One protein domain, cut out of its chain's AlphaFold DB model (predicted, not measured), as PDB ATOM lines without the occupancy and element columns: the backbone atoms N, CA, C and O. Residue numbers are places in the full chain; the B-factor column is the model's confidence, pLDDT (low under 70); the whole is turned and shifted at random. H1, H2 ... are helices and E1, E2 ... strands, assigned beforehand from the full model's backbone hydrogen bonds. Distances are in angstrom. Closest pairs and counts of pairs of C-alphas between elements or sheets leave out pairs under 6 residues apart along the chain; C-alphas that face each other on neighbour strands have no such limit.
ATOM      1  N   TYR A   2      30.915 -33.231 -56.608       83.50
ATOM      2  CA  TYR A   2      30.211 -32.574 -55.498       83.50
ATOM      3  C   TYR A   2      30.041 -31.077 -55.758       83.50
ATOM      4  O   TYR A   2      30.818 -30.478 -56.504       83.50
ATOM      5  N   ARG A   3      29.019 -30.480 -55.149       88.62
ATOM      6  CA  ARG A   3      28.712 -29.049 -55.206       88.62
ATOM      7  C   ARG A   3      28.737 -28.473 -53.801       88.62
ATOM      8  O   ARG A   3      28.254 -29.094 -52.859       88.62
ATOM      9  N   ILE A   4      29.310 -27.282 -53.666       89.81
ATOM     10  CA  ILE A   4      29.356 -26.557 -52.397       89.81
ATOM     11  C   ILE A   4      28.476 -25.321 -52.520       89.81
ATOM     12  O   ILE A   4      28.725 -24.455 -53.356       89.81
ATOM     13  N   HIS A   5      27.491 -25.213 -51.635       89.62
ATOM     14  CA  HIS A   5      26.626 -24.049 -51.508       89.62
ATOM     15  C   HIS A   5      26.798 -23.446 -50.119       89.62
ATOM     16  O   HIS A   5      26.577 -24.106 -49.105       89.62
ATOM     17  N   LYS A   6      27.183 -22.172 -50.051       87.88
ATOM     18  CA  LYS A   6      27.284 -21.450 -48.784       87.88
ATOM     19  C   LYS A   6      26.024 -20.614 -48.580       87.88
ATOM     20  O   LYS A   6      25.757 -19.718 -49.373       87.88
ATOM     21  N   SER A   7      25.279 -20.890 -47.515       82.25
ATOM     22  CA  SER A   7      24.099 -20.116 -47.117       82.25
ATOM     23  C   SER A   7      24.279 -19.630 -45.684       82.25
ATOM     24  O   SER A   7      24.289 -20.431 -44.744       82.25
ATOM     25  N   SER A   8      24.434 -18.319 -45.506       83.94
ATOM     26  CA  SER A   8      24.689 -17.703 -44.197       83.94
ATOM     27  C   SER A   8      25.940 -18.300 -43.515       83.94
ATOM     28  O   SER A   8      27.050 -18.171 -44.042       83.94
ATOM     29  N   ASN A   9      25.762 -18.979 -42.372       86.44
ATOM     30  CA  ASN A   9      26.815 -19.622 -41.575       86.44
ATOM     31  C   ASN A   9      26.962 -21.133 -41.832       86.44
ATOM     32  O   ASN A   9      27.814 -21.770 -41.211       86.44
ATOM     33  N   ILE A  10      26.164 -21.704 -42.738       92.56
ATOM     34  CA  ILE A  10      26.142 -23.140 -43.030       92.56
ATOM     35  C   ILE A  10      26.746 -23.394 -44.411       92.56
ATOM     36  O   ILE A  10      26.486 -22.670 -45.379       92.56
ATOM     37  N   ILE A  11      27.576 -24.429 -44.497       95.81
ATOM     38  CA  ILE A  11      28.109 -24.950 -45.756       95.81
ATOM     39  C   ILE A  11      27.318 -26.206 -46.111       95.81
ATOM     40  O   ILE A  11      27.347 -27.177 -45.365       95.81
ATOM     41  N   ASN A  12      26.641 -26.205 -47.251       95.75
ATOM     42  CA  ASN A  12      25.998 -27.395 -47.794       95.75
ATOM     43  C   ASN A  12      26.933 -28.031 -48.822       95.75
ATOM     44  O   ASN A  12      27.406 -27.347 -49.733       95.75
ATOM     45  N   ILE A  13      27.209 -29.320 -48.661       95.56
ATOM     46  CA  ILE A  13      27.975 -30.135 -49.599       95.56
ATOM     47  C   ILE A  13      27.022 -31.183 -50.158       95.56
ATOM     48  O   ILE A  13      26.646 -32.123 -49.467       95.56
ATOM     49  N   GLU A  14      26.638 -31.013 -51.413       95.06
ATOM     50  CA  GLU A  14      25.824 -31.978 -52.140       95.06
ATOM     51  C   GLU A  14      26.758 -32.891 -52.933       95.06
ATOM     52  O   GLU A  14      27.567 -32.409 -53.732       95.06
ATOM     53  N   ILE A  15      26.681 -34.202 -52.715       93.38
ATOM     54  CA  ILE A  15      27.558 -35.179 -53.363       93.38
ATOM     55  C   ILE A  15      26.792 -36.143 -54.266       93.38
ATOM     56  O   ILE A  15      25.636 -36.492 -54.037       93.38
ATOM     57  N   ASP A  16      27.489 -36.620 -55.286       90.44
ATOM     58  CA  ASP A  16      27.123 -37.834 -56.004       90.44
ATOM     59  C   ASP A  16      27.524 -39.064 -55.169       90.44
ATOM     60  O   ASP A  16      28.660 -39.129 -54.693       90.44
ATOM     61  N   CYS A  17      26.633 -40.048 -55.006       86.75
ATOM     62  CA  CYS A  17      26.942 -41.286 -54.279       86.75
ATOM     63  C   CYS A  17      28.126 -42.062 -54.882       86.75
ATOM     64  O   CYS A  17      28.822 -42.772 -54.155       86.75
ATOM     65  N   SER A  18      28.381 -41.908 -56.185       87.31
ATOM     66  CA  SER A  18      29.519 -42.512 -56.889       87.31
ATOM     67  C   SER A  18      30.841 -41.763 -56.690       87.31
ATOM     68  O   SER A  18      31.880 -42.230 -57.152       87.31
ATOM     69  N   LEU A  19      30.839 -40.611 -56.006       92.31
ATOM     70  CA  LEU A  19      32.055 -39.849 -55.732       92.31
ATOM     71  C   LEU A  19      33.081 -40.736 -55.003       92.31
ATOM     72  O   LEU A  19      32.777 -41.368 -53.986       92.31
ATOM     73  N   SER A  20      34.304 -40.773 -55.528       94.69
ATOM     74  CA  SER A  20      35.429 -41.415 -54.848       94.69
ATOM     75  C   SER A  20      35.700 -40.730 -53.509       94.69
ATOM     76  O   SER A  20      35.632 -39.499 -53.398       94.69
ATOM     77  N   LEU A  21      36.036 -41.516 -52.487       96.00
ATOM     78  CA  LEU A  21      36.446 -40.983 -51.188       96.00
ATOM     79  C   LEU A  21      37.711 -40.112 -51.300       96.00
ATOM     80  O   LEU A  21      37.910 -39.228 -50.466       96.00
ATOM     81  N   GLU A  22      38.544 -40.330 -52.324       96.00
ATOM     82  CA  GLU A  22      39.765 -39.556 -52.578       96.00
ATOM     83  C   GLU A  22      39.442 -38.090 -52.861       96.00
ATOM     84  O   GLU A  22      40.086 -37.183 -52.336       96.00
ATOM     85  N   LEU A  23      38.390 -37.870 -53.652       95.06
ATOM     86  CA  LEU A  23      37.953 -36.552 -54.093       95.06
ATOM     87  C   LEU A  23      37.093 -35.834 -53.048       95.06
ATOM     88  O   LEU A  23      36.802 -34.651 -53.210       95.06
ATOM     89  N   PHE A  24      36.652 -36.522 -51.993       95.69
ATOM     90  CA  PHE A  24      35.835 -35.909 -50.953       95.69
ATOM     91  C   PHE A  24      36.708 -35.144 -49.940       95.69
ATOM     92  O   PHE A  24      37.669 -35.703 -49.400       95.69
ATOM     93  N   PRO A  25      36.391 -33.867 -49.649       94.00
ATOM     94  CA  PRO A  25      37.239 -33.025 -48.817       94.00
ATOM     95  C   PRO A  25      37.236 -33.458 -47.349       94.00
ATOM     96  O   PRO A  25      36.244 -33.961 -46.823       94.00
ATOM     97  N   GLU A  26      38.335 -33.172 -46.650       96.44
ATOM     98  CA  GLU A  26      38.351 -33.259 -45.190       96.44
ATOM     99  C   GLU A  26      37.478 -32.165 -44.566       96.44
ATOM    100  O   GLU A  26      37.645 -30.970 -44.831       96.44
ATOM    101  N   ILE A  27      36.567 -32.568 -43.683       96.50
ATOM    102  CA  ILE A  27      35.657 -31.664 -42.985       96.50
ATOM    103  C   ILE A  27      36.122 -31.495 -41.539       96.50
ATOM    104  O   ILE A  27      35.904 -32.353 -40.685       96.50
ATOM    105  N   LYS A  28      36.744 -30.347 -41.257       96.12
ATOM    106  CA  LYS A  28      37.203 -29.979 -39.904       96.12
ATOM    107  C   LYS A  28      36.084 -29.425 -39.014       96.12
ATOM    108  O   LYS A  28      36.156 -29.527 -37.793       96.12
ATOM    109  N   LYS A  29      35.064 -28.816 -39.624       96.12
ATOM    110  CA  LYS A  29      33.908 -28.218 -38.936       96.12
ATOM    111  C   LYS A  29      32.923 -29.286 -38.451       96.12
ATOM    112  O   LYS A  29      32.962 -30.412 -38.937       96.12
ATOM    113  N   LEU A  30      32.027 -28.922 -37.531       97.31
ATOM    114  CA  LEU A  30      30.976 -29.827 -37.055       97.31
ATOM    115  C   LEU A  30      30.012 -30.166 -38.200       97.31
ATOM    116  O   LEU A  30      29.343 -29.273 -38.730       97.31
ATOM    117  N   ALA A  31      29.969 -31.439 -38.592       97.50
ATOM    118  CA  ALA A  31      29.254 -31.891 -39.778       97.50
ATOM    119  C   ALA A  31      28.052 -32.784 -39.445       97.50
ATOM    120  O   ALA A  31      28.146 -33.692 -38.620       97.50
ATOM    121  N   PHE A  32      26.943 -32.563 -40.142       97.50
ATOM    122  CA  PHE A  32      25.794 -33.459 -40.187       97.50
ATOM    123  C   PHE A  32      25.732 -34.126 -41.561       97.50
ATOM    124  O   PHE A  32      25.926 -33.468 -42.584       97.50
ATOM    125  N   PHE A  33      25.452 -35.424 -41.580       96.75
ATOM    126  CA  PHE A  33      25.345 -36.224 -42.796       96.75
ATOM    127  C   PHE A  33      23.931 -36.779 -42.893       96.75
ATOM    128  O   PHE A  33      23.470 -37.457 -41.974       96.75
ATOM    129  N   GLU A  34      23.251 -36.511 -44.002       95.12
ATOM    130  CA  GLU A  34      21.926 -37.073 -44.250       95.12
ATOM    131  C   GLU A  34      21.983 -38.600 -44.406       95.12
ATOM    132  O   GLU A  34      23.012 -39.180 -44.759       95.12
ATOM    133  N   ASN A  35      20.861 -39.275 -44.143       90.94
ATOM    134  CA  ASN A  35      20.792 -40.739 -44.196       90.94
ATOM    135  C   ASN A  35      21.095 -41.304 -45.590       90.94
ATOM    136  O   ASN A  35      21.583 -42.424 -45.693       90.94
ATOM    137  N   THR A  36      20.854 -40.519 -46.642       89.31
ATOM    138  CA  THR A  36      21.146 -40.879 -48.034       89.31
ATOM    139  C   THR A  36      22.637 -40.868 -48.364       89.31
ATOM    140  O   THR A  36      23.032 -41.410 -49.394       89.31
ATOM    141  N   VAL A  37      23.479 -40.261 -47.523       93.38
ATOM    142  CA  VAL A  37      24.916 -40.148 -47.776       93.38
ATOM    143  C   VAL A  37      25.620 -41.472 -47.458       93.38
ATOM    144  O   VAL A  37      25.548 -41.933 -46.313       93.38
ATOM    145  N   PRO A  38      26.378 -42.054 -48.413       93.69
ATOM    146  CA  PRO A  38      27.213 -43.216 -48.143       93.69
ATOM    147  C   PRO A  38      28.157 -42.969 -46.965       93.69
ATOM    148  O   PRO A  38      28.917 -41.998 -46.921       93.69
ATOM    149  N   LYS A  39      28.140 -43.881 -45.994       95.25
ATOM    150  CA  LYS A  39      28.844 -43.694 -44.719       95.25
ATOM    151  C   LYS A  39      30.369 -43.661 -44.861       95.25
ATOM    152  O   LYS A  39      31.042 -43.164 -43.960       95.25
ATOM    153  N   LYS A  40      30.930 -44.067 -46.011       96.00
ATOM    154  CA  LYS A  40      32.357 -43.875 -46.326       96.00
ATOM    155  C   LYS A  40      32.823 -42.425 -46.185       96.00
ATOM    156  O   LYS A  40      33.929 -42.189 -45.710       96.00
ATOM    157  N   PHE A  41      31.969 -41.447 -46.481       96.62
ATOM    158  CA  PHE A  41      32.334 -40.032 -46.373       96.62
ATOM    159  C   PHE A  41      32.468 -39.543 -44.922       96.62
ATOM    160  O   PHE A  41      33.185 -38.574 -44.669       96.62
ATOM    161  N   LEU A  42      31.892 -40.255 -43.941       96.44
ATOM    162  CA  LEU A  42      32.103 -39.968 -42.513       96.44
ATOM    163  C   LEU A  42      33.579 -40.084 -42.111       96.44
ATOM    164  O   LEU A  42      34.011 -39.412 -41.168       96.44
ATOM    165  N   LEU A  43      34.356 -40.905 -42.830       96.81
ATOM    166  CA  LEU A  43      35.785 -41.107 -42.584       96.81
ATOM    167  C   LEU A  43      36.601 -39.822 -42.775       96.81
ATOM    168  O   LEU A  43      37.642 -39.663 -42.146       96.81
ATOM    169  N   LYS A  44      36.119 -38.874 -43.584       96.50
ATOM    170  CA  LYS A  44      36.785 -37.589 -43.848       96.50
ATOM    171  C   LYS A  44      36.285 -36.449 -42.952       96.50
ATOM    172  O   LYS A  44      36.769 -35.329 -43.073       96.50
ATOM    173  N   ALA A  45      35.356 -36.706 -42.027       96.50
ATOM    174  CA  ALA A  45      34.933 -35.724 -41.027       96.50
ATOM    175  C   ALA A  45      35.693 -35.887 -39.704       96.50
ATOM    176  O   ALA A  45      35.779 -36.992 -39.153       96.50
ATOM    177  N   CYS A  46      36.206 -34.780 -39.170       93.12
ATOM    178  CA  CYS A  46      36.826 -34.721 -37.844       93.12
ATOM    179  C   CYS A  46      35.782 -34.623 -36.730       93.12
ATOM    180  O   CYS A  46      35.945 -35.257 -35.699       93.12
ATOM    181  N   ASN A  47      34.713 -33.854 -36.958       94.56
ATOM    182  CA  ASN A  47      33.661 -33.590 -35.980       94.56
ATOM    183  C   ASN A  47      32.302 -33.889 -36.606       94.56
ATOM    184  O   ASN A  47      32.031 -33.462 -37.732       94.56
ATOM    185  N   LYS A  48      31.445 -34.608 -35.883       95.69
ATOM    186  CA  LYS A  48      30.136 -35.048 -36.373       95.69
ATOM    187  C   LYS A  48      29.043 -34.730 -35.356       95.69
ATOM    188  O   LYS A  48      29.314 -34.655 -34.163       95.69
ATOM    189  N   THR A  49      27.825 -34.515 -35.841       95.88
ATOM    190  CA  THR A  49      26.620 -34.384 -35.016       95.88
ATOM    191  C   THR A  49      25.458 -35.137 -35.656       95.88
ATOM    192  O   THR A  49      25.373 -35.244 -36.881       95.88
ATOM    193  N   LYS A  50      24.561 -35.670 -34.821       94.88
ATOM    194  CA  LYS A  50      23.276 -36.247 -35.247       94.88
ATOM    195  C   LYS A  50      22.187 -35.178 -35.403       94.88
ATOM    196  O   LYS A  50      21.115 -35.463 -35.922       94.88
ATOM    197  N   GLU A  51      22.467 -33.950 -34.979       95.75
ATOM    198  CA  GLU A  51      21.524 -32.838 -34.952       95.75
ATOM    199  C   GLU A  51      21.810 -31.842 -36.085       95.75
ATOM    200  O   GLU A  51      22.771 -31.071 -36.041       95.75
ATOM    201  N   LYS A  52      20.957 -31.834 -37.119       95.50
ATOM    202  CA  LYS A  52      21.120 -30.976 -38.312       95.50
ATOM    203  C   LYS A  52      21.212 -29.481 -37.973       95.50
ATOM    204  O   LYS A  52      21.955 -28.752 -38.620       95.50
ATOM    205  N   ASN A  53      20.486 -29.028 -36.956       94.62
ATOM    206  CA  ASN A  53      20.467 -27.642 -36.472       94.62
ATOM    207  C   ASN A  53      21.761 -27.210 -35.759       94.62
ATOM    208  O   ASN A  53      22.025 -26.014 -35.687       94.62
ATOM    209  N   GLN A  54      22.568 -28.144 -35.251       95.62
ATOM    210  CA  GLN A  54      23.873 -27.839 -34.650       95.62
ATOM    211  C   GLN A  54      25.000 -27.775 -35.694       95.62
ATOM    212  O   GLN A  54      26.110 -27.329 -35.399       95.62
ATOM    213  N   ALA A  55      24.746 -28.249 -36.913       96.69
ATOM    214  CA  ALA A  55      25.774 -28.444 -37.915       96.69
ATOM    215  C   ALA A  55      26.258 -27.128 -38.537       96.69
ATOM    216  O   ALA A  55      25.485 -26.245 -38.902       96.69
ATOM    217  N   GLN A  56      27.568 -27.042 -38.742       97.25
ATOM    218  CA  GLN A  56      28.200 -25.994 -39.546       97.25
ATOM    219  C   GLN A  56      28.367 -26.430 -41.007       97.25
ATOM    220  O   GLN A  56      28.517 -25.592 -41.900       97.25
ATOM    221  N   VAL A  57      28.383 -27.746 -41.242       97.75
ATOM    222  CA  VAL A  57      28.433 -28.366 -42.564       97.75
ATOM    223  C   VAL A  57      27.324 -29.404 -42.661       97.75
ATOM    224  O   VAL A  57      27.222 -30.270 -41.799       97.75
ATOM    225  N   ILE A  58      26.511 -29.331 -43.706       97.44
ATOM    226  CA  ILE A  58      25.475 -30.320 -44.011       97.44
ATOM    227  C   ILE A  58      25.903 -31.040 -45.279       97.44
ATOM    228  O   ILE A  58      26.149 -30.398 -46.299       97.44
ATOM    229  N   VAL A  59      26.011 -32.362 -45.211       97.06
ATOM    230  CA  VAL A  59      26.327 -33.207 -46.362       97.06
ATOM    231  C   VAL A  59      25.065 -33.950 -46.776       97.06
ATOM    232  O   VAL A  59      24.460 -34.644 -45.955       97.06
ATOM    233  N   SER A  60      24.682 -33.804 -48.039       95.62
ATOM    234  CA  SER A  60      23.541 -34.478 -48.663       95.62
ATOM    235  C   SER A  60      23.994 -35.217 -49.919       95.62
ATOM    236  O   SER A  60      25.033 -34.890 -50.494       95.62
ATOM    237  N   ALA A  61      23.233 -36.223 -50.346       92.25
ATOM    238  CA  ALA A  61      23.536 -36.984 -51.553       92.25
ATOM    239  C   ALA A  61      22.325 -37.097 -52.481       92.25
ATOM    240  O   ALA A  61      21.199 -37.296 -52.020       92.25
ATOM    241  N   ASN A  62      22.578 -37.022 -53.791       84.06
ATOM    242  CA  ASN A  62      21.559 -37.249 -54.812       84.06
ATOM    243  C   ASN A  62      21.428 -38.740 -55.138       84.06
ATOM    244  O   ASN A  62      22.367 -39.381 -55.609       84.06
ATOM    245  N   ALA A  63      20.232 -39.278 -54.908       63.38
ATOM    246  CA  ALA A  63      19.917 -40.698 -55.022       63.38
ATOM    247  C   ALA A  63      19.577 -41.110 -56.465       63.38
ATOM    248  O   ALA A  63      18.439 -41.454 -56.761       63.38
ATOM    249  N   ASN A  64      20.560 -41.092 -57.367       57.38
ATOM    250  CA  ASN A  64      20.381 -41.584 -58.744       57.38
ATOM    251  C   ASN A  64      21.211 -42.839 -59.064       57.38
ATOM    252  O   ASN A  64      21.412 -43.158 -60.233       57.38
ATOM    253  N   TYR A  65      21.702 -43.564 -58.055       57.25
ATOM    254  CA  TYR A  65      22.609 -44.688 -58.283       57.25
ATOM    255  C   TYR A  65      21.959 -46.047 -57.997       57.25
ATOM    256  O   TYR A  65      21.595 -46.355 -56.863       57.25
ATOM    257  N   LEU A  66      21.865 -46.883 -59.034       56.88
ATOM    258  CA  LEU A  66      21.644 -48.324 -58.907       56.88
ATOM    259  C   LEU A  66      22.971 -48.972 -58.505       56.88
ATOM    260  O   LEU A  66      23.885 -49.116 -59.316       56.88
TER     261      LEU A  66
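What this domain is: This is residues 2 to 66 of the 281 residues of the protein "Uroporphyrinogen-III synthase" of Desulfurella acetivorans (UniProt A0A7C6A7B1). A single, strongly twisted sheet of five strands makes this domain, with the hairpin E1 and E2 along one edge, the strand E4 at the other, and one short helix, H1, packed over the part of the sheet around E3. Residues 63 to 66 trail away past E5. The printed part has 65 residues, with the named elements E1, E2, E3, H1, E4 and E5 along it. The sheet is mixed, in the order E1, E2, E5, E3, E4, and the class is mostly strand. The whole is compact, with a radius of gyration of the C-alphas of 11.0 A, and elongated, spanning 32 by 21 by 19 A.

Where its parts are: E1, residues 2 to 7, begins at C-alpha 2 (30.211, -32.574, -55.498) and is 16.2 A long. E2, residues 10 to 16, is 19.6 A long. E3 is residues 27 to 33, H1 residues 39 to 44 and E4 residues 45 to 48. E5, residues 57 to 62, is 16.6 A long and ends at C-alpha 62 (21.559, -37.249, -54.812).

How they stand to each other: E1 and E2 form an antiparallel hairpin at 161 degrees, with N 5 and O 12 2.9 A apart. E2 and E5 are parallel at 26 degrees, with N 13 and O 58 2.8 A apart. E5 and E3 are parallel at 48 degrees, with N 32 and O 57 2.8 A apart. E3 and E4 are parallel at 52 degrees, with N 46 and O 27 2.9 A apart. E3 pairing is staggered: residues 27 to 31 pair with E4, 31 to 33 with E5. E3, H1 and E4 form a strand-helix-strand unit, two parallel neighbour strands with a helix between, whose crossover is right-handed. H1 is on the sheet at a height of 8.4 A, only just over E5 and E3, with 3 C-alphas falling on each; it runs along the strands, at 9 degrees to E3 on the local plane. The closest C-alphas of E3 and H1, Ile 27 and Lys 44, are 6.1 A apart. In H1, 0 of 2 O i to N i+4 pairs and 3 of 3 O i to N i+3 pairs are within hydrogen-bond range. E1 and E4 are apart.

The domain as a whole: The two C-alphas farthest apart, Ser 8 and Leu 66, are 34.1 A apart. The printed part has no cut, and no link is long. Mean pLDDT of the printed part is 91.5; residues 63 to 66 are under 70.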